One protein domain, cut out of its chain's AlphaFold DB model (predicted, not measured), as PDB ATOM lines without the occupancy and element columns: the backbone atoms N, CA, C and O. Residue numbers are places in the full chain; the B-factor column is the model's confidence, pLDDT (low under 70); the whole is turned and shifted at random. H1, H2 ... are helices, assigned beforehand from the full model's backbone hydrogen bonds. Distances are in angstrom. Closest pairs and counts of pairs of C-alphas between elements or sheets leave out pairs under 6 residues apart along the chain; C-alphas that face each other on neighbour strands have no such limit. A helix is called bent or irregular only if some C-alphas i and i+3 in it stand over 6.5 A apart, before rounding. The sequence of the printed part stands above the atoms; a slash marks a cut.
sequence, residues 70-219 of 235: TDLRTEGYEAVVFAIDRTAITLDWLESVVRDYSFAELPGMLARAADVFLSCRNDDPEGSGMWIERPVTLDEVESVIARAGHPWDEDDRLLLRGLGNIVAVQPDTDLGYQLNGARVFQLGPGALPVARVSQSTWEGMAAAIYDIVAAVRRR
ATOM      1  N   THR A  70     116.070  94.020 208.786       96.88
ATOM      2  CA  THR A  70     116.117  94.545 207.413       96.88
ATOM      3  C   THR A  70     114.878  95.377 207.090       96.88
ATOM      4  O   THR A  70     115.012  96.459 206.513       96.88
ATOM      5  N   ASP A  71     113.700  94.925 207.515       97.25
ATOM      6  CA  ASP A  71     112.442  95.657 207.345       97.25
ATOM      7  C   ASP A  71     112.478  96.987 208.103       97.25
ATOM      8  O   ASP A  71     112.252  98.042 207.513       97.25
ATOM      9  N   LEU A  72     112.892  96.969 209.376       96.88
ATOM     10  CA  LEU A  72     113.048  98.179 210.195       96.88
ATOM     11  C   LEU A  72     114.060  99.160 209.592       96.88
ATOM     12  O   LEU A  72     113.850 100.375 209.598       96.88
ATOM     13  N   ARG A  73     115.168  98.641 209.054       97.81
ATOM     14  CA  ARG A  73     116.168  99.453 208.356       97.81
ATOM     15  C   ARG A  73     115.596 100.076 207.081       97.81
ATOM     16  O   ARG A  73     115.914 101.224 206.777       97.81
ATOM     17  N   THR A  74     114.758  99.350 206.352       97.69
ATOM     18  CA  THR A  74     114.078  99.864 205.156       97.69
ATOM     19  C   THR A  74     113.076 100.951 205.529       97.69
ATOM     20  O   THR A  74     113.118 102.026 204.939       97.69
ATOM     21  N   GLU A  75     112.274 100.745 206.575       96.44
ATOM     22  CA  GLU A  75     111.341 101.755 207.089       96.44
ATOM     23  C   GLU A  75     112.066 103.059 207.456       96.44
ATOM     24  O   GLU A  75     111.664 104.149 207.046       96.44
ATOM     25  N   GLY A  76     113.185 102.957 208.180       97.81
ATOM     26  CA  GLY A  76     114.001 104.121 208.520       97.81
ATOM     27  C   GLY A  76     114.568 104.831 207.288       97.81
ATOM     28  O   GLY A  76     114.603 106.060 207.234       97.81
ATOM     29  N   TYR A  77     114.986 104.072 206.274       98.50
ATOM     30  CA  TYR A  77     115.456 104.644 205.014       98.50
ATOM     31  C   TYR A  77     114.336 105.429 204.311       98.50
ATOM     32  O   TYR A  77     114.522 106.581 203.909       98.50
ATOM     33  N   GLU A  78     113.159 104.817 204.197       97.75
ATOM     34  CA  GLU A  78     111.987 105.395 203.540       97.75
ATOM     35  C   GLU A  78     111.443 106.621 204.276       97.75
ATOM     36  O   GLU A  78     111.029 107.573 203.617       97.75
ATOM     37  N   ALA A  79     111.520 106.666 205.610       97.75
ATOM     38  CA  ALA A  79     111.137 107.839 206.400       97.75
ATOM     39  C   ALA A  79     111.895 109.109 205.963       97.75
ATOM     40  O   ALA A  79     111.302 110.173 205.776       97.75
ATOM     41  N   VAL A  80     113.206 108.996 205.720       98.31
ATOM     42  CA  VAL A  80     114.024 110.121 205.232       98.31
ATOM     43  C   VAL A  80     113.620 110.514 203.812       98.31
ATOM     44  O   VAL A  80     113.468 111.701 203.523       98.31
ATOM     45  N   VAL A  81     113.420 109.533 202.925       98.00
ATOM     46  CA  VAL A  81     112.988 109.784 201.540       98.00
ATOM     47  C   VAL A  81     111.631 110.489 201.513       98.00
ATOM     48  O   VAL A  81     111.465 111.480 200.800       98.00
ATOM     49  N   PHE A  82     110.685 110.029 202.326       97.38
ATOM     50  CA  PHE A  82     109.361 110.622 202.447       97.38
ATOM     51  C   PHE A  82     109.426 112.057 202.984       97.38
ATOM     52  O   PHE A  82     108.768 112.950 202.451       97.38
ATOM     53  N   ALA A  83     110.268 112.326 203.985       97.75
ATOM     54  CA  ALA A  83     110.458 113.680 204.497       97.75
ATOM     55  C   ALA A  83     111.030 114.649 203.447       97.75
ATOM     56  O   ALA A  83     110.653 115.823 203.422       97.75
ATOM     57  N   ILE A  84     111.896 114.166 202.551       97.69
ATOM     58  CA  ILE A  84     112.410 114.951 201.418       97.69
ATOM     59  C   ILE A  84     111.306 115.213 200.390       97.69
ATOM     60  O   ILE A  84     111.156 116.353 199.951       97.69
ATOM     61  N   ASP A  85     110.514 114.196 200.035       97.00
ATOM     62  CA  ASP A  85     109.362 114.335 199.128       97.00
ATOM     63  C   ASP A  85     108.358 115.381 199.644       97.00
ATOM     64  O   ASP A  85     107.853 116.215 198.892       97.00
ATOM     65  N   ARG A  86     108.158 115.424 200.966       96.50
ATOM     66  CA  ARG A  86     107.332 116.432 201.649       96.50
ATOM     67  C   ARG A  86     108.028 117.766 201.895       96.50
ATOM     68  O   ARG A  86     107.430 118.646 202.512       96.50
ATOM     69  N   THR A  87     109.258 117.952 201.421       95.69
ATOM     70  CA  THR A  87     110.071 119.169 201.610       95.69
ATOM     71  C   THR A  87     110.317 119.548 203.078       95.69
ATOM     72  O   THR A  87     110.664 120.686 203.385       95.69
ATOM     73  N   ALA A  88     110.162 118.593 203.999       97.06
ATOM     74  CA  ALA A  88     110.330 118.793 205.437       97.06
ATOM     75  C   ALA A  88     111.805 118.924 205.843       97.06
ATOM     76  O   ALA A  88     112.139 119.595 206.822       97.06
ATOM     77  N   ILE A  89     112.689 118.295 205.069       97.56
ATOM     78  CA  ILE A  89     114.143 118.411 205.180       97.56
ATOM     79  C   ILE A  89     114.735 118.720 203.804       97.56
ATOM     80  O   ILE A  89     114.171 118.366 202.769       97.56
ATOM     81  N   THR A  90     115.871 119.413 203.787       96.81
ATOM     82  CA  THR A  90     116.492 119.936 202.563       96.81
ATOM     83  C   THR A  90     117.871 119.327 202.336       96.81
ATOM     84  O   THR A  90     118.459 118.721 203.231       96.81
ATOM     85  N   LEU A  91     118.428 119.533 201.136       96.44
ATOM     86  CA  LEU A  91     119.809 119.145 200.842       96.44
ATOM     87  C   LEU A  91     120.813 119.804 201.801       96.44
ATOM     88  O   LEU A  91     121.719 119.131 202.269       96.44
ATOM     89  N   ASP A  92     120.625 121.084 202.132       96.81
ATOM     90  CA  ASP A  92     121.494 121.818 203.065       96.81
ATOM     91  C   ASP A  92     121.526 121.173 204.462       96.81
ATOM     92  O   ASP A  92     122.591 121.008 205.066       96.81
ATOM     93  N   TRP A  93     120.365 120.712 204.936       97.50
ATOM     94  CA  TRP A  93     120.282 119.952 206.179       97.50
ATOM     95  C   TRP A  93     121.033 118.620 206.075       97.50
ATOM     96  O   TRP A  93     121.870 118.322 206.927       97.50
ATOM     97  N   LEU A  94     120.794 117.844 205.010       97.75
ATOM     98  CA  LEU A  94     121.460 116.555 204.789       97.75
ATOM     99  C   LEU A  94     122.989 116.703 204.731       97.75
ATOM    100  O   LEU A  94     123.716 115.924 205.347       97.75
ATOM    101  N   GLU A  95     123.489 117.710 204.012       95.38
ATOM    102  CA  GLU A  95     124.925 117.971 203.899       95.38
ATOM    103  C   GLU A  95     125.544 118.434 205.217       95.38
ATOM    104  O   GLU A  95     126.679 118.052 205.515       95.38
ATOM    105  N   SER A  96     124.805 119.203 206.020       95.06
ATOM    106  CA  SER A  96     125.237 119.585 207.365       95.06
ATOM    107  C   SER A  96     125.347 118.366 208.282       95.06
ATOM    108  O   SER A  96     126.394 118.155 208.886       95.06
ATOM    109  N   VAL A  97     124.346 117.481 208.291       95.12
ATOM    110  CA  VAL A  97     124.383 116.242 209.088       95.12
ATOM    111  C   VAL A  97     125.568 115.349 208.701       95.12
ATOM    112  O   VAL A  97     126.288 114.871 209.574       95.12
ATOM    113  N   VAL A  98     125.819 115.146 207.403       93.38
ATOM    114  CA  VAL A  98     126.956 114.329 206.924       93.38
ATOM    115  C   VAL A  98     128.313 114.958 207.260       93.38
ATOM    116  O   VAL A  98     129.303 114.243 207.423       93.38
ATOM    117  N   ARG A  99     128.389 116.290 207.331       91.06
ATOM    118  CA  ARG A  99     129.608 117.006 207.729       91.06
ATOM    119  C   ARG A  99     129.884 116.849 209.224       91.06
ATOM    120  O   ARG A  99     131.044 116.663 209.592       91.06
ATOM    121  N   ASP A 100     128.838 116.933 210.039       89.25
ATOM    122  CA  ASP A 100     128.961 117.116 211.485       89.25
ATOM    123  C   ASP A 100     128.956 115.773 212.252       89.25
ATOM    124  O   ASP A 100     129.576 115.674 213.309       89.25
ATOM    125  N   TYR A 101     128.379 114.701 211.684       89.81
ATOM    126  CA  TYR A 101     128.337 113.368 212.304       89.81
ATOM    127  C   TYR A 101     128.877 112.279 211.387       89.81
ATOM    128  O   TYR A 101     128.508 112.215 210.214       89.81
ATOM    129  N   SER A 102     129.678 111.353 211.921       91.25
ATOM    130  CA  SER A 102     130.105 110.176 211.156       91.25
ATOM    131  C   SER A 102     128.974 109.157 210.976       91.25
ATOM    132  O   SER A 102     128.045 109.076 211.779       91.25
ATOM    133  N   PHE A 103     129.083 108.317 209.941       86.00
ATOM    134  CA  PHE A 103     128.099 107.271 209.643       86.00
ATOM    135  C   PHE A 103     127.854 106.314 210.822       86.00
ATOM    136  O   PHE A 103     126.728 105.884 211.040       86.00
ATOM    137  N   ALA A 104     128.897 106.000 211.596       83.81
ATOM    138  CA  ALA A 104     128.799 105.102 212.745       83.81
ATOM    139  C   ALA A 104     128.145 105.764 213.973       83.81
ATOM    140  O   ALA A 104     127.534 105.079 214.788       83.81
ATOM    141  N   GLU A 105     128.274 107.083 214.118       90.31
ATOM    142  CA  GLU A 105     127.752 107.831 215.270       90.31
ATOM    143  C   GLU A 105     126.310 108.304 215.050       90.31
ATOM    144  O   GLU A 105     125.530 108.370 216.004       90.31
ATOM    145  N   LEU A 106     125.947 108.608 213.800       93.62
ATOM    146  CA  LEU A 106     124.668 109.219 213.444       93.62
ATOM    147  C   LEU A 106     123.434 108.436 213.935       93.62
ATOM    148  O   LEU A 106     122.550 109.078 214.501       93.62
ATOM    149  N   PRO A 107     123.347 107.093 213.823       95.19
ATOM    150  CA  PRO A 107     122.197 106.353 214.349       95.19
ATOM    151  C   PRO A 107     121.971 106.598 215.846       95.19
ATOM    152  O   PRO A 107     120.850 106.837 216.286       95.19
ATOM    153  N   GLY A 108     123.050 106.603 216.636       93.75
ATOM    154  CA  GLY A 108     122.975 106.879 218.070       93.75
ATOM    155  C   GLY A 108     122.635 108.338 218.387       93.75
ATOM    156  O   GLY A 108     121.961 108.604 219.380       93.75
ATOM    157  N   MET A 109     123.077 109.285 217.554       94.56
ATOM    158  CA  MET A 109     122.688 110.695 217.678       94.56
ATOM    159  C   MET A 109     121.199 110.901 217.377       94.56
ATOM    160  O   MET A 109     120.529 111.602 218.132       94.56
ATOM    161  N   LEU A 110     120.668 110.263 216.328       97.00
ATOM    162  CA  LEU A 110     119.245 110.313 215.973       97.00
ATOM    163  C   LEU A 110     118.367 109.741 217.090       97.00
ATOM    164  O   LEU A 110     117.385 110.373 217.469       97.00
ATOM    165  N   ALA A 111     118.759 108.607 217.680       94.75
ATOM    166  CA  ALA A 111     118.052 108.032 218.825       94.75
ATOM    167  C   ALA A 111     117.977 109.013 220.010       94.75
ATOM    168  O   ALA A 111     116.904 109.241 220.565       94.75
ATOM    169  N   ARG A 112     119.093 109.674 220.355       93.75
ATOM    170  CA  ARG A 112     119.104 110.685 221.430       93.75
ATOM    171  C   ARG A 112     118.279 111.923 221.087       93.75
ATOM    172  O   ARG A 112     117.586 112.448 221.954       93.75
ATOM    173  N   ALA A 113     118.335 112.382 219.838       94.94
ATOM    174  CA  ALA A 113     117.493 113.477 219.369       94.94
ATOM    175  C   ALA A 113     116.005 113.115 219.508       94.94
ATOM    176  O   ALA A 113     115.198 113.968 219.866       94.94
ATOM    177  N   ALA A 114     115.646 111.848 219.278       93.81
ATOM    178  CA  ALA A 114     114.279 111.361 219.409       93.81
ATOM    179  C   ALA A 114     113.793 111.415 220.860       93.81
ATOM    180  O   ALA A 114     112.697 111.912 221.112       93.81
ATOM    181  N   ASP A 115     114.625 110.985 221.812       90.94
ATOM    182  CA  ASP A 115     114.322 111.080 223.246       90.94
ATOM    183  C   ASP A 115     114.110 112.533 223.691       90.94
ATOM    184  O   ASP A 115     113.199 112.835 224.466       90.94
ATOM    185  N   VAL A 116     114.924 113.454 223.172       91.81
ATOM    186  CA  VAL A 116     114.825 114.887 223.479       91.81
ATOM    187  C   VAL A 116     113.581 115.496 222.855       91.81
ATOM    188  O   VAL A 116     112.843 116.198 223.546       91.81
ATOM    189  N   PHE A 117     113.311 115.207 221.580       91.81
ATOM    190  CA  PHE A 117     112.095 115.650 220.903       91.81
ATOM    191  C   PHE A 117     110.856 115.173 221.660       91.81
ATOM    192  O   PHE A 117     109.964 115.967 221.954       91.81
ATOM    193  N   LEU A 118     110.834 113.896 222.039       88.94
ATOM    194  CA  LEU A 118     109.747 113.287 222.789       88.94
ATOM    195  C   LEU A 118     109.594 113.912 224.186       88.94
ATOM    196  O   LEU A 118     108.475 114.194 224.610       88.94
ATOM    197  N   SER A 119     110.703 114.186 224.876       86.81
ATOM    198  CA  SER A 119     110.708 114.869 226.178       86.81
ATOM    199  C   SER A 119     110.157 116.286 226.084       86.81
ATOM    200  O   SER A 119     109.284 116.657 226.867       86.81
ATOM    201  N   CYS A 120     110.602 117.057 225.089       87.06
ATOM    202  CA  CYS A 120     110.079 118.396 224.825       87.06
ATOM    203  C   CYS A 120     108.599 118.338 224.447       87.06
ATOM    204  O   CYS A 120     107.806 119.167 224.865       87.06
ATOM    205  N   ARG A 121     108.192 117.341 223.668       83.88
ATOM    206  CA  ARG A 121     106.801 117.189 223.254       83.88
ATOM    207  C   ARG A 121     105.869 116.825 224.411       83.88
ATOM    208  O   ARG A 121     104.725 117.269 224.404       83.88
ATOM    209  N   ASN A 122     106.360 116.042 225.369       80.38
ATOM    210  CA  ASN A 122     105.622 115.602 226.554       80.38
ATOM    211  C   ASN A 122     105.386 116.716 227.582       80.38
ATOM    212  O   ASN A 122     104.500 116.603 228.424       80.38
ATOM    213  N   ASP A 123     106.183 117.775 227.541       77.75
ATOM    214  CA  ASP A 123     105.916 118.976 228.315       77.75
ATOM    215  C   ASP A 123     104.672 119.657 227.712       77.75
ATOM    216  O   ASP A 123     104.735 120.201 226.609       77.75
ATOM    217  N   ASP A 124     103.518 119.501 228.376       73.94
ATOM    218  CA  ASP A 124     102.227 120.098 228.011       73.94
ATOM    219  C   ASP A 124     102.144 121.510 228.608       73.94
ATOM    220  O   ASP A 124     101.804 121.658 229.787       73.94
ATOM    221  N   PRO A 125     102.453 122.559 227.824       67.06
ATOM    222  CA  PRO A 125     102.610 123.907 228.357       67.06
ATOM    223  C   PRO A 125     101.296 124.488 228.896       67.06
ATOM    224  O   PRO A 125     101.323 125.377 229.746       67.06
ATOM    225  N   GLU A 126     100.149 124.001 228.416       73.38
ATOM    226  CA  GLU A 126      98.828 124.464 228.850       73.38
ATOM    227  C   GLU A 126      98.239 123.597 229.971       73.38
ATOM    228  O   GLU A 126      97.254 123.993 230.599       73.38
ATOM    229  N   GLY A 127      98.811 122.413 230.221       70.31
ATOM    230  CA  GLY A 127      98.295 121.433 231.180       70.31
ATOM    231  C   GLY A 127      96.877 120.943 230.862       70.31
ATOM    232  O   GLY A 127      96.187 120.434 231.749       70.31
ATOM    233  N   SER A 128      96.409 121.148 229.626       73.69
ATOM    234  CA  SER A 128      95.046 120.834 229.189       73.69
ATOM    235  C   SER A 128      94.888 119.377 228.748       73.69
ATOM    236  O   SER A 128      93.764 118.911 228.560       73.69
ATOM    237  N   GLY A 129      95.995 118.656 228.551       70.81
ATOM    238  CA  GLY A 129      96.046 117.294 228.023       70.81
ATOM    239  C   GLY A 129      95.802 117.200 226.514       70.81
ATOM    240  O   GLY A 129      96.263 116.251 225.884       70.81
ATOM    241  N   MET A 130      95.155 118.198 225.900       72.31
ATOM    242  CA  MET A 130      94.812 118.193 224.471       72.31
ATOM    243  C   MET A 130      96.047 118.190 223.563       72.31
ATOM    244  O   MET A 130      96.011 117.622 222.472       72.31
ATOM    245  N   TRP A 131      97.147 118.799 224.013       77.00
ATOM    246  CA  TRP A 131      98.424 118.814 223.294       77.00
ATOM    247  C   TRP A 131      98.986 117.401 223.062       77.00
ATOM    248  O   TRP A 131      99.520 117.099 221.997       77.00
ATOM    249  N   ILE A 132      98.798 116.512 224.039       76.44
ATOM    250  CA  ILE A 132      99.318 115.135 224.062       76.44
ATOM    251  C   ILE A 132      98.415 114.173 223.254       76.44
ATOM    252  O   ILE A 132      98.822 113.072 222.871       76.44
ATOM    253  N   GLU A 133      97.177 114.582 222.963       78.19
ATOM    254  CA  GLU A 133      96.184 113.772 222.248       78.19
ATOM    255  C   GLU A 133      96.247 113.900 220.721       78.19
ATOM    256  O   GLU A 133      95.521 113.190 220.023       78.19
ATOM    257  N   ARG A 134      97.120 114.757 220.180       84.62
ATOM    258  CA  ARG A 134      97.254 114.958 218.731       84.62
ATOM    259  C   ARG A 134      98.710 115.008 218.274       84.62
ATOM    260  O   ARG A 134      99.566 115.430 219.049       84.62
ATOM    261  N   PRO A 135      99.000 114.658 217.010       88.00
ATOM    262  CA  PRO A 135     100.307 114.897 216.416       88.00
ATOM    263  C   PRO A 135     100.668 116.385 216.364       88.00
ATOM    264  O   PRO A 135      99.810 117.255 216.180       88.00
ATOM    265  N   VAL A 136     101.963 116.649 216.531       89.19
ATOM    266  CA  VAL A 136     102.606 117.936 216.249       89.19
ATOM    267  C   VAL A 136     102.778 118.068 214.742       89.19
ATOM    268  O   VAL A 136     103.158 117.116 214.058       89.19
ATOM    269  N   THR A 137     102.498 119.260 214.234       91.56
ATOM    270  CA  THR A 137     102.666 119.620 212.822       91.56
ATOM    271  C   THR A 137     104.042 120.235 212.559       91.56
ATOM    272  O   THR A 137     104.746 120.618 213.492       91.56
ATOM    273  N   LEU A 138     104.436 120.366 211.286       93.06
ATOM    274  CA  LEU A 138     105.719 120.977 210.910       93.06
ATOM    275  C   LEU A 138     105.911 122.385 211.490       93.06
ATOM    276  O   LEU A 138     106.986 122.694 212.001       93.06
ATOM    277  N   ASP A 139     104.865 123.211 211.468       92.88
ATOM    278  CA  ASP A 139     104.911 124.592 211.967       92.88
ATOM    279  C   ASP A 139     105.111 124.664 213.491       92.88
ATOM    280  O   ASP A 139     105.540 125.683 214.033       92.88
ATOM    281  N   GLU A 140     104.829 123.570 214.197       92.00
ATOM    282  CA  GLU A 140     104.920 123.473 215.652       92.00
ATOM    283  C   GLU A 140     106.252 122.876 216.131       92.00
ATOM    284  O   GLU A 140     106.568 122.982 217.319       92.00
ATOM    285  N   VAL A 141     107.056 122.284 215.234       93.62
ATOM    286  CA  VAL A 141     108.330 121.631 215.588       93.62
ATOM    287  C   VAL A 141     109.283 122.603 216.280       93.62
ATOM    288  O   VAL A 141     109.853 122.257 217.312       93.62
ATOM    289  N   GLU A 142     109.423 123.832 215.778       92.25
ATOM    290  CA  GLU A 142     110.298 124.836 216.402       92.25
ATOM    291  C   GLU A 142     109.868 125.171 217.832       92.25
ATOM    292  O   GLU A 142     110.697 125.230 218.740       92.25
ATOM    293  N   SER A 143     108.563 125.324 218.058       90.56
ATOM    294  CA  SER A 143     107.998 125.573 219.388       90.56
ATOM    295  C   SER A 143     108.204 124.386 220.333       90.56
ATOM    296  O   SER A 143     108.338 124.560 221.548       90.56
ATOM    297  N   VAL A 144     108.250 123.163 219.796       89.50
ATOM    298  CA  VAL A 144     108.591 121.962 220.567       89.50
ATOM    299  C   VAL A 144     110.047 122.007 220.997       89.50
ATOM    300  O   VAL A 144     110.333 121.992 222.191       89.50
ATOM    301  N   ILE A 145     110.964 122.126 220.045       91.88
ATOM    302  CA  ILE A 145     112.400 121.996 220.316       91.88
ATOM    303  C   ILE A 145     113.005 123.237 220.982       91.88
ATOM    304  O   ILE A 145     114.099 123.157 221.527       91.88
ATOM    305  N   ALA A 146     112.310 124.380 220.996       89.44
ATOM    306  CA  ALA A 146     112.741 125.576 221.727       89.44
ATOM    307  C   ALA A 146     112.925 125.341 223.236       89.44
ATOM    308  O   ALA A 146     113.586 126.136 223.899       89.44
ATOM    309  N   ARG A 147     112.346 124.260 223.761       84.50
ATOM    310  CA  ARG A 147     112.435 123.839 225.162       84.50
ATOM    311  C   ARG A 147     113.556 122.833 225.418       84.50
ATOM    312  O   ARG A 147     113.766 122.436 226.562       84.50
ATOM    313  N   ALA A 148     114.265 122.417 224.372       88.25
ATOM    314  CA  ALA A 148     115.438 121.578 224.516       88.25
ATOM    315  C   ALA A 148     116.542 122.357 225.245       88.25
ATOM    316  O   ALA A 148     116.739 123.544 224.994       88.25
ATOM    317  N   GLY A 149     117.240 121.688 226.160       83.94
ATOM    318  CA  GLY A 149     118.433 122.232 226.807       83.94
ATOM    319  C   GLY A 149     119.718 121.741 226.146       83.94
ATOM    320  O   GLY A 149     119.695 120.861 225.282       83.94
ATOM    321  N   HIS A 150     120.846 122.267 226.612       76.94
ATOM    322  CA  HIS A 150     122.184 121.883 226.168       76.94
ATOM    323  C   HIS A 150     122.402 120.355 226.093       76.94
ATOM    324  O   HIS A 150     122.048 119.641 227.038       76.94
ATOM    325  N   PRO A 151     123.034 119.826 225.018       81.38
ATOM    326  CA  PRO A 151     123.630 120.536 223.865       81.38
ATOM    327  C   PRO A 151     122.657 120.834 222.710       81.38
ATOM    328  O   PRO A 151     123.057 121.310 221.651       81.38
ATOM    329  N   TRP A 152     121.375 120.516 222.876       87.44
ATOM    330  CA  TRP A 152     120.385 120.540 221.796       87.44
ATOM    331  C   TRP A 152     119.820 121.931 221.493       87.44
ATOM    332  O   TRP A 152     119.097 122.103 220.512       87.44
ATOM    333  N   ASP A 153     120.135 122.919 222.327       77.19
ATOM    334  CA  ASP A 153     119.866 124.336 222.097       77.19
ATOM    335  C   ASP A 153     120.923 125.011 221.205       77.19
ATOM    336  O   ASP A 153     120.609 126.041 220.601       77.19
ATOM    337  N   GLU A 154     122.111 124.413 221.059       81.06
ATOM    338  CA  GLU A 154     123.251 124.943 220.303       81.06
ATOM    339  C   GLU A 154     123.772 123.929 219.263       81.06
ATOM    340  O   GLU A 154     123.268 123.899 218.136       81.06
ATOM    341  N   ASP A 155     124.755 123.100 219.632       78.31
ATOM    342  CA  ASP A 155     125.552 122.268 218.717       78.31
ATOM    343  C   ASP A 155     124.707 121.279 217.898       78.31
ATOM    344  O   ASP A 155     124.887 121.144 216.686       78.31
ATOM    345  N   ASP A 156     123.739 120.622 218.541       89.88
ATOM    346  CA  ASP A 156     122.949 119.550 217.923       89.88
ATOM    347  C   ASP A 156     121.529 119.999 217.523       89.88
ATOM    348  O   ASP A 156     120.690 119.187 217.104       89.88
ATOM    349  N   ARG A 157     121.230 121.306 217.613       91.06
ATOM    350  CA  ARG A 157     119.880 121.844 217.358       91.06
ATOM    351  C   ARG A 157     119.390 121.556 215.941       91.06
ATOM    352  O   ARG A 157     118.208 121.278 215.733       91.06
ATOM    353  N   LEU A 158     120.290 121.597 214.957       93.94
ATOM    354  CA  LEU A 158     119.960 121.296 213.562       93.94
ATOM    355  C   LEU A 158     119.535 119.837 213.379       93.94
ATOM    356  O   LEU A 158     118.570 119.574 212.655       93.94
ATOM    357  N   LEU A 159     120.211 118.894 214.043       96.50
ATOM    358  CA  LEU A 159     119.852 117.479 213.987       96.50
ATOM    359  C   LEU A 159     118.478 117.248 214.624       96.50
ATOM    360  O   LEU A 159     117.626 116.598 214.018       96.50
ATOM    361  N   LEU A 160     118.245 117.838 215.802       96.44
ATOM    362  CA  LEU A 160     116.964 117.752 216.503       96.44
ATOM    363  C   LEU A 160     115.812 118.329 215.675       96.44
ATOM    364  O   LEU A 160     114.769 117.689 215.547       96.44
ATOM    365  N   ARG A 161     116.012 119.504 215.070       96.44
ATOM    366  CA  ARG A 161     115.028 120.123 214.175       96.44
ATOM    367  C   ARG A 161     114.691 119.219 212.995       96.44
ATOM    368  O   ARG A 161     113.518 119.001 212.708       96.44
ATOM    369  N   GLY A 162     115.706 118.697 212.310       97.25
ATOM    370  CA  GLY A 162     115.487 117.836 211.151       97.25
ATOM    371  C   GLY A 162     114.774 116.540 211.505       97.25
ATOM    372  O   GLY A 162     113.842 116.157 210.805       97.25
ATOM    373  N   LEU A 163     115.136 115.913 212.628       97.31
ATOM    374  CA  LEU A 163     114.407 114.753 213.130       97.31
ATOM    375  C   LEU A 163     112.950 115.101 213.459       97.31
ATOM    376  O   LEU A 163     112.050 114.378 213.043       97.31
ATOM    377  N   GLY A 164     112.713 116.212 214.163       96.00
ATOM    378  CA  GLY A 164     111.364 116.686 214.469       96.00
ATOM    379  C   GLY A 164     110.528 116.901 213.205       96.00
ATOM    380  O   GLY A 164     109.376 116.484 213.156       96.00
ATOM    381  N   ASN A 165     111.127 117.463 212.152       97.38
ATOM    382  CA  ASN A 165     110.474 117.642 210.858       97.38
ATOM    383  C   ASN A 165     110.142 116.315 210.167       97.38
ATOM    384  O   ASN A 165     109.031 116.172 209.658       97.38
ATOM    385  N   ILE A 166     111.077 115.354 210.159       97.38
ATOM    386  CA  ILE A 166     110.841 114.000 209.628       97.38
ATOM    387  C   ILE A 166     109.637 113.391 210.344       97.38
ATOM    388  O   ILE A 166     108.662 113.017 209.709       97.38
ATOM    389  N   VAL A 167     109.660 113.391 211.674       94.75
ATOM    390  CA  VAL A 167     108.604 112.837 212.529       94.75
ATOM    391  C   VAL A 167     107.251 113.541 212.324       94.75
ATOM    392  O   VAL A 167     106.205 112.888 212.319       94.75
ATOM    393  N   ALA A 168     107.249 114.861 212.121       94.19
ATOM    394  CA  ALA A 168     106.033 115.661 211.967       94.19
ATOM    395  C   ALA A 168     105.244 115.360 210.686       94.19
ATOM    396  O   ALA A 168     104.018 115.470 210.689       94.19
ATOM    397  N   VAL A 169     105.910 114.968 209.594       95.00
ATOM    398  CA  VAL A 169     105.222 114.689 208.318       95.00
ATOM    399  C   VAL A 169     104.657 113.283 208.197       95.00
ATOM    400  O   VAL A 169     103.898 113.025 207.265       95.00
ATOM    401  N   GLN A 170     104.987 112.387 209.122       91.75
ATOM    402  CA  GLN A 170     104.607 110.976 209.046       91.75
ATOM    403  C   GLN A 170     103.876 110.479 210.306       91.75
ATOM    404  O   GLN A 170     104.251 109.449 210.859       91.75
ATOM    405  N   PRO A 171     102.819 111.168 210.780       82.88
ATOM    406  CA  PRO A 171     102.162 110.840 212.050       82.88
ATOM    407  C   PRO A 171     101.541 109.433 212.098       82.88
ATOM    408  O   PRO A 171     101.306 108.926 213.190       82.88
ATOM    409  N   ASP A 172     101.306 108.817 210.936       84.12
ATOM    410  CA  ASP A 172     100.648 107.514 210.784       84.12
ATOM    411  C   ASP A 172     101.617 106.343 210.516       84.12
ATOM    412  O   ASP A 172     101.179 105.250 210.163       84.12
ATOM    413  N   THR A 173     102.934 106.547 210.638       86.69
ATOM    414  CA  THR A 173     103.935 105.458 210.564       86.69
ATOM    415  C   THR A 173     104.367 105.033 211.960       86.69
ATOM    416  O   THR A 173     104.146 105.785 212.902       86.69
ATOM    417  N   ASP A 174     105.067 103.908 212.131       86.44
ATOM    418  CA  ASP A 174     105.553 103.503 213.461       86.44
ATOM    419  C   ASP A 174     106.493 104.554 214.067       86.44
ATOM    420  O   ASP A 174     106.318 104.931 215.229       86.44
ATOM    421  N   LEU A 175     107.403 105.136 213.273       88.88
ATOM    422  CA  LEU A 175     108.203 106.293 213.711       88.88
ATOM    423  C   LEU A 175     107.329 107.455 214.230       88.88
ATOM    424  O   LEU A 175     107.585 108.003 215.306       88.88
ATOM    425  N   GLY A 176     106.282 107.814 213.483       86.69
ATOM    426  CA  GLY A 176     105.309 108.826 213.876       86.69
ATOM    427  C   GLY A 176     104.515 108.425 215.108       86.69
ATOM    428  O   GLY A 176     104.391 109.224 216.018       86.69
ATOM    429  N   TYR A 177     104.041 107.192 215.224       85.56
ATOM    430  CA  TYR A 177     103.302 106.733 216.391       85.56
ATOM    431  C   TYR A 177     104.164 106.725 217.644       85.56
ATOM    432  O   TYR A 177     103.664 107.123 218.685       85.56
ATOM    433  N   GLN A 178     105.440 106.342 217.577       86.19
ATOM    434  CA  GLN A 178     106.307 106.274 218.761       86.19
ATOM    435  C   GLN A 178     106.833 107.639 219.224       86.19
ATOM    436  O   GLN A 178     107.302 107.750 220.355       86.19
ATOM    437  N   LEU A 179     106.785 108.669 218.370       87.50
ATOM    438  CA  LEU A 179     107.369 109.991 218.651       87.50
ATOM    439  C   LEU A 179     106.361 111.137 218.557       87.50
ATOM    440  O   LEU A 179     106.377 112.077 219.357       87.50
ATOM    441  N   ASN A 180     105.456 111.043 217.590       85.81
ATOM    442  CA  ASN A 180     104.424 112.016 217.253       85.81
ATOM    443  C   ASN A 180     102.970 111.560 217.518       85.81
ATOM    444  O   ASN A 180     102.038 112.334 217.323       85.81
ATOM    445  N   GLY A 181     102.732 110.329 217.969       72.00
ATOM    446  CA  GLY A 181     101.380 109.781 218.082       72.00
ATOM    447  C   GLY A 181     100.526 110.443 219.168       72.00
ATOM    448  O   GLY A 181     101.032 111.134 220.060       72.00
ATOM    449  N   ALA A 182      99.221 110.180 219.115       64.56
ATOM    450  CA  ALA A 182      98.324 110.357 220.254       64.56
ATOM    451  C   ALA A 182      98.567 109.223 221.266       64.56
ATOM    452  O   ALA A 182      98.705 108.066 220.870       64.56
ATOM    453  N   ARG A 183      98.573 109.523 222.573       60.94
ATOM    454  CA  ARG A 183      98.747 108.537 223.674       60.94
ATOM    455  C   ARG A 183     100.127 107.880 223.816       60.94
ATOM    456  O   ARG A 183     100.253 106.927 224.582       60.94
ATOM    457  N   VAL A 184     101.173 108.418 223.195       58.78
ATOM    458  CA  VAL A 184     102.571 107.966 223.411       58.78
ATOM    459  C   VAL A 184     103.007 108.099 224.882       58.78
ATOM    460  O   VAL A 184     103.973 107.487 225.325       58.78
ATOM    461  N   PHE A 185     102.245 108.859 225.668       60.59
ATOM    462  CA  PHE A 185     102.679 109.465 226.918       60.59
ATOM    463  C   PHE A 185     101.860 109.055 228.152       60.59
ATOM    464  O   PHE A 185     101.842 109.784 229.141       60.59
ATOM    465  N   GLN A 186     101.173 107.903 228.146       55.59
ATOM    466  CA  GLN A 186     100.615 107.355 229.395       55.59
ATOM    467  C   GLN A 186     101.754 106.878 230.313       55.59
ATOM    468  O   GLN A 186     102.086 105.694 230.367       55.59
ATOM    469  N   LEU A 187     102.383 107.823 231.008       60.75
ATOM    470  CA  LEU A 187     103.521 107.607 231.891       60.75
ATOM    471  C   LEU A 187     103.097 107.757 233.354       60.75
ATOM    472  O   LEU A 187     102.310 108.630 233.714       60.75
ATOM    473  N   GLY A 188     103.615 106.868 234.203       55.69
ATOM    474  CA  GLY A 188     103.442 106.971 235.650       55.69
ATOM    475  C   GLY A 188     104.226 108.156 236.238       55.69
ATOM    476  O   GLY A 188     105.107 108.707 235.574       55.69
ATOM    477  N   PRO A 189     103.956 108.541 237.497       51.22
ATOM    478  CA  PRO A 189     104.661 109.641 238.152       51.22
ATOM    479  C   PRO A 189     106.188 109.456 238.118       51.22
ATOM    480  O   PRO A 189     106.697 108.436 238.580       51.22
ATOM    481  N   GLY A 190     106.915 110.444 237.586       60.22
ATOM    482  CA  GLY A 190     108.383 110.456 237.527       60.22
ATOM    483  C   GLY A 190     109.017 109.666 236.376       60.22
ATOM    484  O   GLY A 190     110.244 109.623 236.290       60.22
ATOM    485  N   ALA A 191     108.226 109.054 235.489       65.69
ATOM    486  CA  ALA A 191     108.756 108.414 234.290       65.69
ATOM    487  C   ALA A 191     109.060 109.460 233.206       65.69
ATOM    488  O   ALA A 191     108.214 110.292 232.877       65.69
ATOM    489  N   LEU A 192     110.270 109.403 232.648       66.56
ATOM    490  CA  LEU A 192     110.648 110.189 231.476       66.56
ATOM    491  C   LEU A 192     110.221 109.445 230.206       66.56
ATOM    492  O   LEU A 192     110.356 108.217 230.149       66.56
ATOM    493  N   PRO A 193     109.700 110.153 229.198       73.94
ATOM    494  CA  PRO A 193     109.371 109.533 227.930       73.94
ATOM    495  C   PRO A 193     110.660 109.115 227.204       73.94
ATOM    496  O   PRO A 193     111.625 109.871 227.153       73.94
ATOM    497  N   VAL A 194     110.669 107.902 226.650       77.62
ATOM    498  CA  VAL A 194     111.790 107.351 225.870       77.62
ATOM    499  C   VAL A 194     111.250 106.866 224.534       77.62
ATOM    500  O   VAL A 194     110.218 106.183 224.495       77.62
ATOM    501  N   ALA A 195     111.943 107.213 223.455       82.06
ATOM    502  CA  ALA A 195     111.618 106.781 222.109       82.06
ATOM    503  C   ALA A 195     111.696 105.252 222.014       82.06
ATOM    504  O   ALA A 195     112.744 104.647 222.233       82.06
ATOM    505  N   ARG A 196     110.590 104.598 221.652       85.12
ATOM    506  CA  ARG A 196     110.537 103.134 221.481       85.12
ATOM    507  C   ARG A 196     110.764 102.729 220.028       85.12
ATOM    508  O   ARG A 196     110.010 101.939 219.470       85.12
ATOM    509  N   VAL A 197     111.790 103.306 219.417       91.12
ATOM    510  CA  VAL A 197     112.163 103.058 218.021       91.12
ATOM    511  C   VAL A 197     113.415 102.189 218.000       91.12
ATOM    512  O   VAL A 197     114.364 102.445 218.744       91.12
ATOM    513  N   SER A 198     113.411 101.146 217.168       93.12
ATOM    514  CA  SER A 198     114.527 100.202 217.080       93.12
ATOM    515  C   SER A 198     115.792 100.855 216.523       93.12
ATOM    516  O   SER A 198     115.734 101.731 215.660       93.12
ATOM    517  N   GLN A 199     116.954 100.363 216.959       94.25
ATOM    518  CA  GLN A 199     118.247 100.812 216.452       94.25
ATOM    519  C   GLN A 199     118.377 100.625 214.933       94.25
ATOM    520  O   GLN A 199     118.889 101.516 214.259       94.25
ATOM    521  N   SER A 200     117.854  99.525 214.382       96.38
ATOM    522  CA  SER A 200     117.898  99.249 212.939       96.38
ATOM    523  C   SER A 200     117.206 100.340 212.114       96.38
ATOM    524  O   SER A 200     117.684 100.695 211.038       96.38
ATOM    525  N   THR A 201     116.130 100.937 212.638       97.44
ATOM    526  CA  THR A 201     115.429 102.064 212.004       97.44
ATOM    527  C   THR A 201     116.331 103.294 211.925       97.44
ATOM    528  O   THR A 201     116.480 103.891 210.859       97.44
ATOM    529  N   TRP A 202     117.028 103.633 213.014       97.62
ATOM    530  CA  TRP A 202     117.991 104.740 213.029       97.62
ATOM    531  C   TRP A 202     119.168 104.508 212.076       97.62
ATOM    532  O   TRP A 202     119.632 105.437 211.410       97.62
ATOM    533  N   GLU A 203     119.633 103.264 211.962       97.50
ATOM    534  CA  GLU A 203     120.661 102.882 210.994       97.50
ATOM    535  C   GLU A 203     120.178 102.993 209.541       97.50
ATOM    536  O   GLU A 203     120.967 103.334 208.656       97.50
ATOM    537  N   GLY A 204     118.893 102.725 209.298       98.12
ATOM    538  CA  GLY A 204     118.217 102.956 208.022       98.12
ATOM    539  C   GLY A 204     118.179 104.430 207.637       98.12
ATOM    540  O   GLY A 204     118.598 104.796 206.537       98.12
ATOM    541  N   MET A 205     117.773 105.288 208.575       98.62
ATOM    542  CA  MET A 205     117.767 106.743 208.383       98.62
ATOM    543  C   MET A 205     119.172 107.277 208.080       98.62
ATOM    544  O   MET A 205     119.359 108.039 207.131       98.62
ATOM    545  N   ALA A 206     120.180 106.846 208.845       98.12
ATOM    546  CA  ALA A 206     121.568 107.241 208.609       98.12
ATOM    547  C   ALA A 206     122.062 106.815 207.214       98.12
ATOM    548  O   ALA A 206     122.744 107.589 206.540       98.12
ATOM    549  N   ALA A 207     121.682 105.617 206.756       97.69
ATOM    550  CA  ALA A 207     121.980 105.148 205.405       97.69
ATOM    551  C   ALA A 207     121.351 106.025 204.326       97.69
ATOM    552  O   ALA A 207     122.068 106.473 203.435       97.69
ATOM    553  N   ALA A 208     120.062 106.351 204.447       98.62
ATOM    554  CA  ALA A 208     119.390 107.240 203.502       98.62
ATOM    555  C   ALA A 208     120.065 108.612 203.417       98.62
ATOM    556  O   ALA A 208     120.353 109.088 202.320       98.62
ATOM    557  N   ILE A 209     120.380 109.225 204.562       98.38
ATOM    558  CA  ILE A 209     121.020 110.548 204.612       98.38
ATOM    559  C   ILE A 209     122.340 110.547 203.824       98.38
ATOM    560  O   ILE A 209     122.557 111.394 202.953       98.38
ATOM    561  N   TYR A 210     123.206 109.567 204.085       97.81
ATOM    562  CA  TYR A 210     124.500 109.448 203.414       97.81
ATOM    563  C   TYR A 210     124.372 109.089 201.926       97.81
ATOM    564  O   TYR A 210     125.049 109.691 201.082       97.81
ATOM    565  N   ASP A 211     123.500 108.139 201.594       97.81
ATOM    566  CA  ASP A 211     123.302 107.670 200.225       97.81
ATOM    567  C   ASP A 211     122.753 108.771 199.321       97.81
ATOM    568  O   ASP A 211     123.237 108.933 198.197       97.81
ATOM    569  N   ILE A 212     121.794 109.559 199.814       97.56
ATOM    570  CA  ILE A 212     121.172 110.653 199.064       97.56
ATOM    571  C   ILE A 212     122.194 111.749 198.770       97.56
ATOM    572  O   ILE A 212     122.342 112.141 197.610       97.56
ATOM    573  N   VAL A 213     122.965 112.196 199.770       95.69
ATOM    574  CA  VAL A 213     124.032 113.192 199.559       95.69
ATOM    575  C   VAL A 213     125.039 112.687 198.525       95.69
ATOM    576  O   VAL A 213     125.409 113.410 197.593       95.69
ATOM    577  N   ALA A 214     125.460 111.426 198.635       94.12
ATOM    578  CA  ALA A 214     126.389 110.834 197.683       94.12
ATOM    579  C   ALA A 214     125.780 110.709 196.271       94.12
ATOM    580  O   ALA A 214     126.465 110.977 195.281       94.12
ATOM    581  N   ALA A 215     124.504 110.332 196.158       93.81
ATOM    582  CA  ALA A 215     123.794 110.192 194.889       93.81
ATOM    583  C   ALA A 215     123.614 111.536 194.173       93.81
ATOM    584  O   ALA A 215     123.924 111.629 192.983       93.81
ATOM    585  N   VAL A 216     123.199 112.581 194.895       93.81
ATOM    586  CA  VAL A 216     123.065 113.944 194.353       93.81
ATOM    587  C   VAL A 216     124.414 114.450 193.846       93.81
ATOM    588  O   VAL A 216     124.510 114.884 192.698       93.81
ATOM    589  N   ARG A 217     125.488 114.307 194.636       91.25
ATOM    590  CA  ARG A 217     126.845 114.715 194.222       91.25
ATOM    591  C   ARG A 217     127.311 113.994 192.959       91.25
ATOM    592  O   ARG A 217     127.816 114.637 192.041       91.25
ATOM    593  N   ARG A 218     127.115 112.671 192.878       92.38
ATOM    594  CA  ARG A 218     127.447 111.888 191.671       92.38
ATOM    595  C   ARG A 218     126.663 112.367 190.450       92.38
ATOM    596  O   ARG A 218     127.242 112.505 189.371       92.38
ATOM    597  N   ARG A 219     125.365 112.625 190.614       90.31
ATOM    598  CA  ARG A 219     124.486 113.068 189.528       90.31
ATOM    599  C   ARG A 219     124.894 114.436 188.986       90.31
ATOM    600  O   ARG A 219     125.100 114.553 187.784       90.31
TER     601      ARG A 219
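Overview. This is residues 70 to 219 of the 235 residues of an uncharacterized protein of Gemmatimonadetes bacterium (UniProt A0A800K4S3). Helix H5 lies in the middle of a crossed pile of helices, with H3, H4 and H6 packed on it towards one end and H1 and H2 towards the other, where the long helix H7 packs on H1, H2 and the first part of H3 without reaching H5. Two long links, residues 123 to 137 and 181 to 198, loop out at the first end, while H7 runs out to Arg 219 at the other. The printed part has 150 residues with seven named helices, H1 to H7 in order, and no named strand: all helix. It is compact, with a radius of gyration of the C-alphas of 14.8 A, yet elongated, spanning 50 by 33 by 26 A.

Along the chain. H1, residues 70 to 85, begins at C-alpha 70 (116.117, 94.545, 207.413) and is 22.5 A long. H2 is residues 91 to 100; H3, residues 106 to 122, is 24.0 A long. H4, residues 138 to 145, is only just irregular, with C-alphas 139 and 142 7.0 A apart. H5 is residues 157 to 169 and H6 residues 174 to 180. H7, residues 199 to 219, measures 30.2 A and ends at C-alpha 219 (124.486, 113.068, 189.528).

Arrangement. The hub, H5, touches five helices. H4 and H5 form a helical hairpin, C-alphas 138 and 168 being closest at 5.4 A. H3 touches H5 at 71 degrees, only just about perpendicular, closest at C-alphas 113 and 160, 5.2 A. H7 touches H1 at a steep tilt of 49 degrees, closest at C-alphas 73 and 204, 4.1 A. H2 touches H7, closest at C-alphas 94 and 209, 6.0 A. H6 touches H5, closest at C-alphas 167 and 176, 5.4 A. Every O i to N i+4 pair is within hydrogen-bond range in H2, H3, H5, H6 and H7; H1 has 11 of 12 and H4 2 of 4.

Size, cuts and confidence. The farthest C-alphas, of Pro 189 and Arg 219, are 52.6 A apart. The printed part has no cut. The links H3 to H4, H4 to H5 and H6 to H7 are long. Residue 125 and residues 182 to 192 have pLDDT under 70.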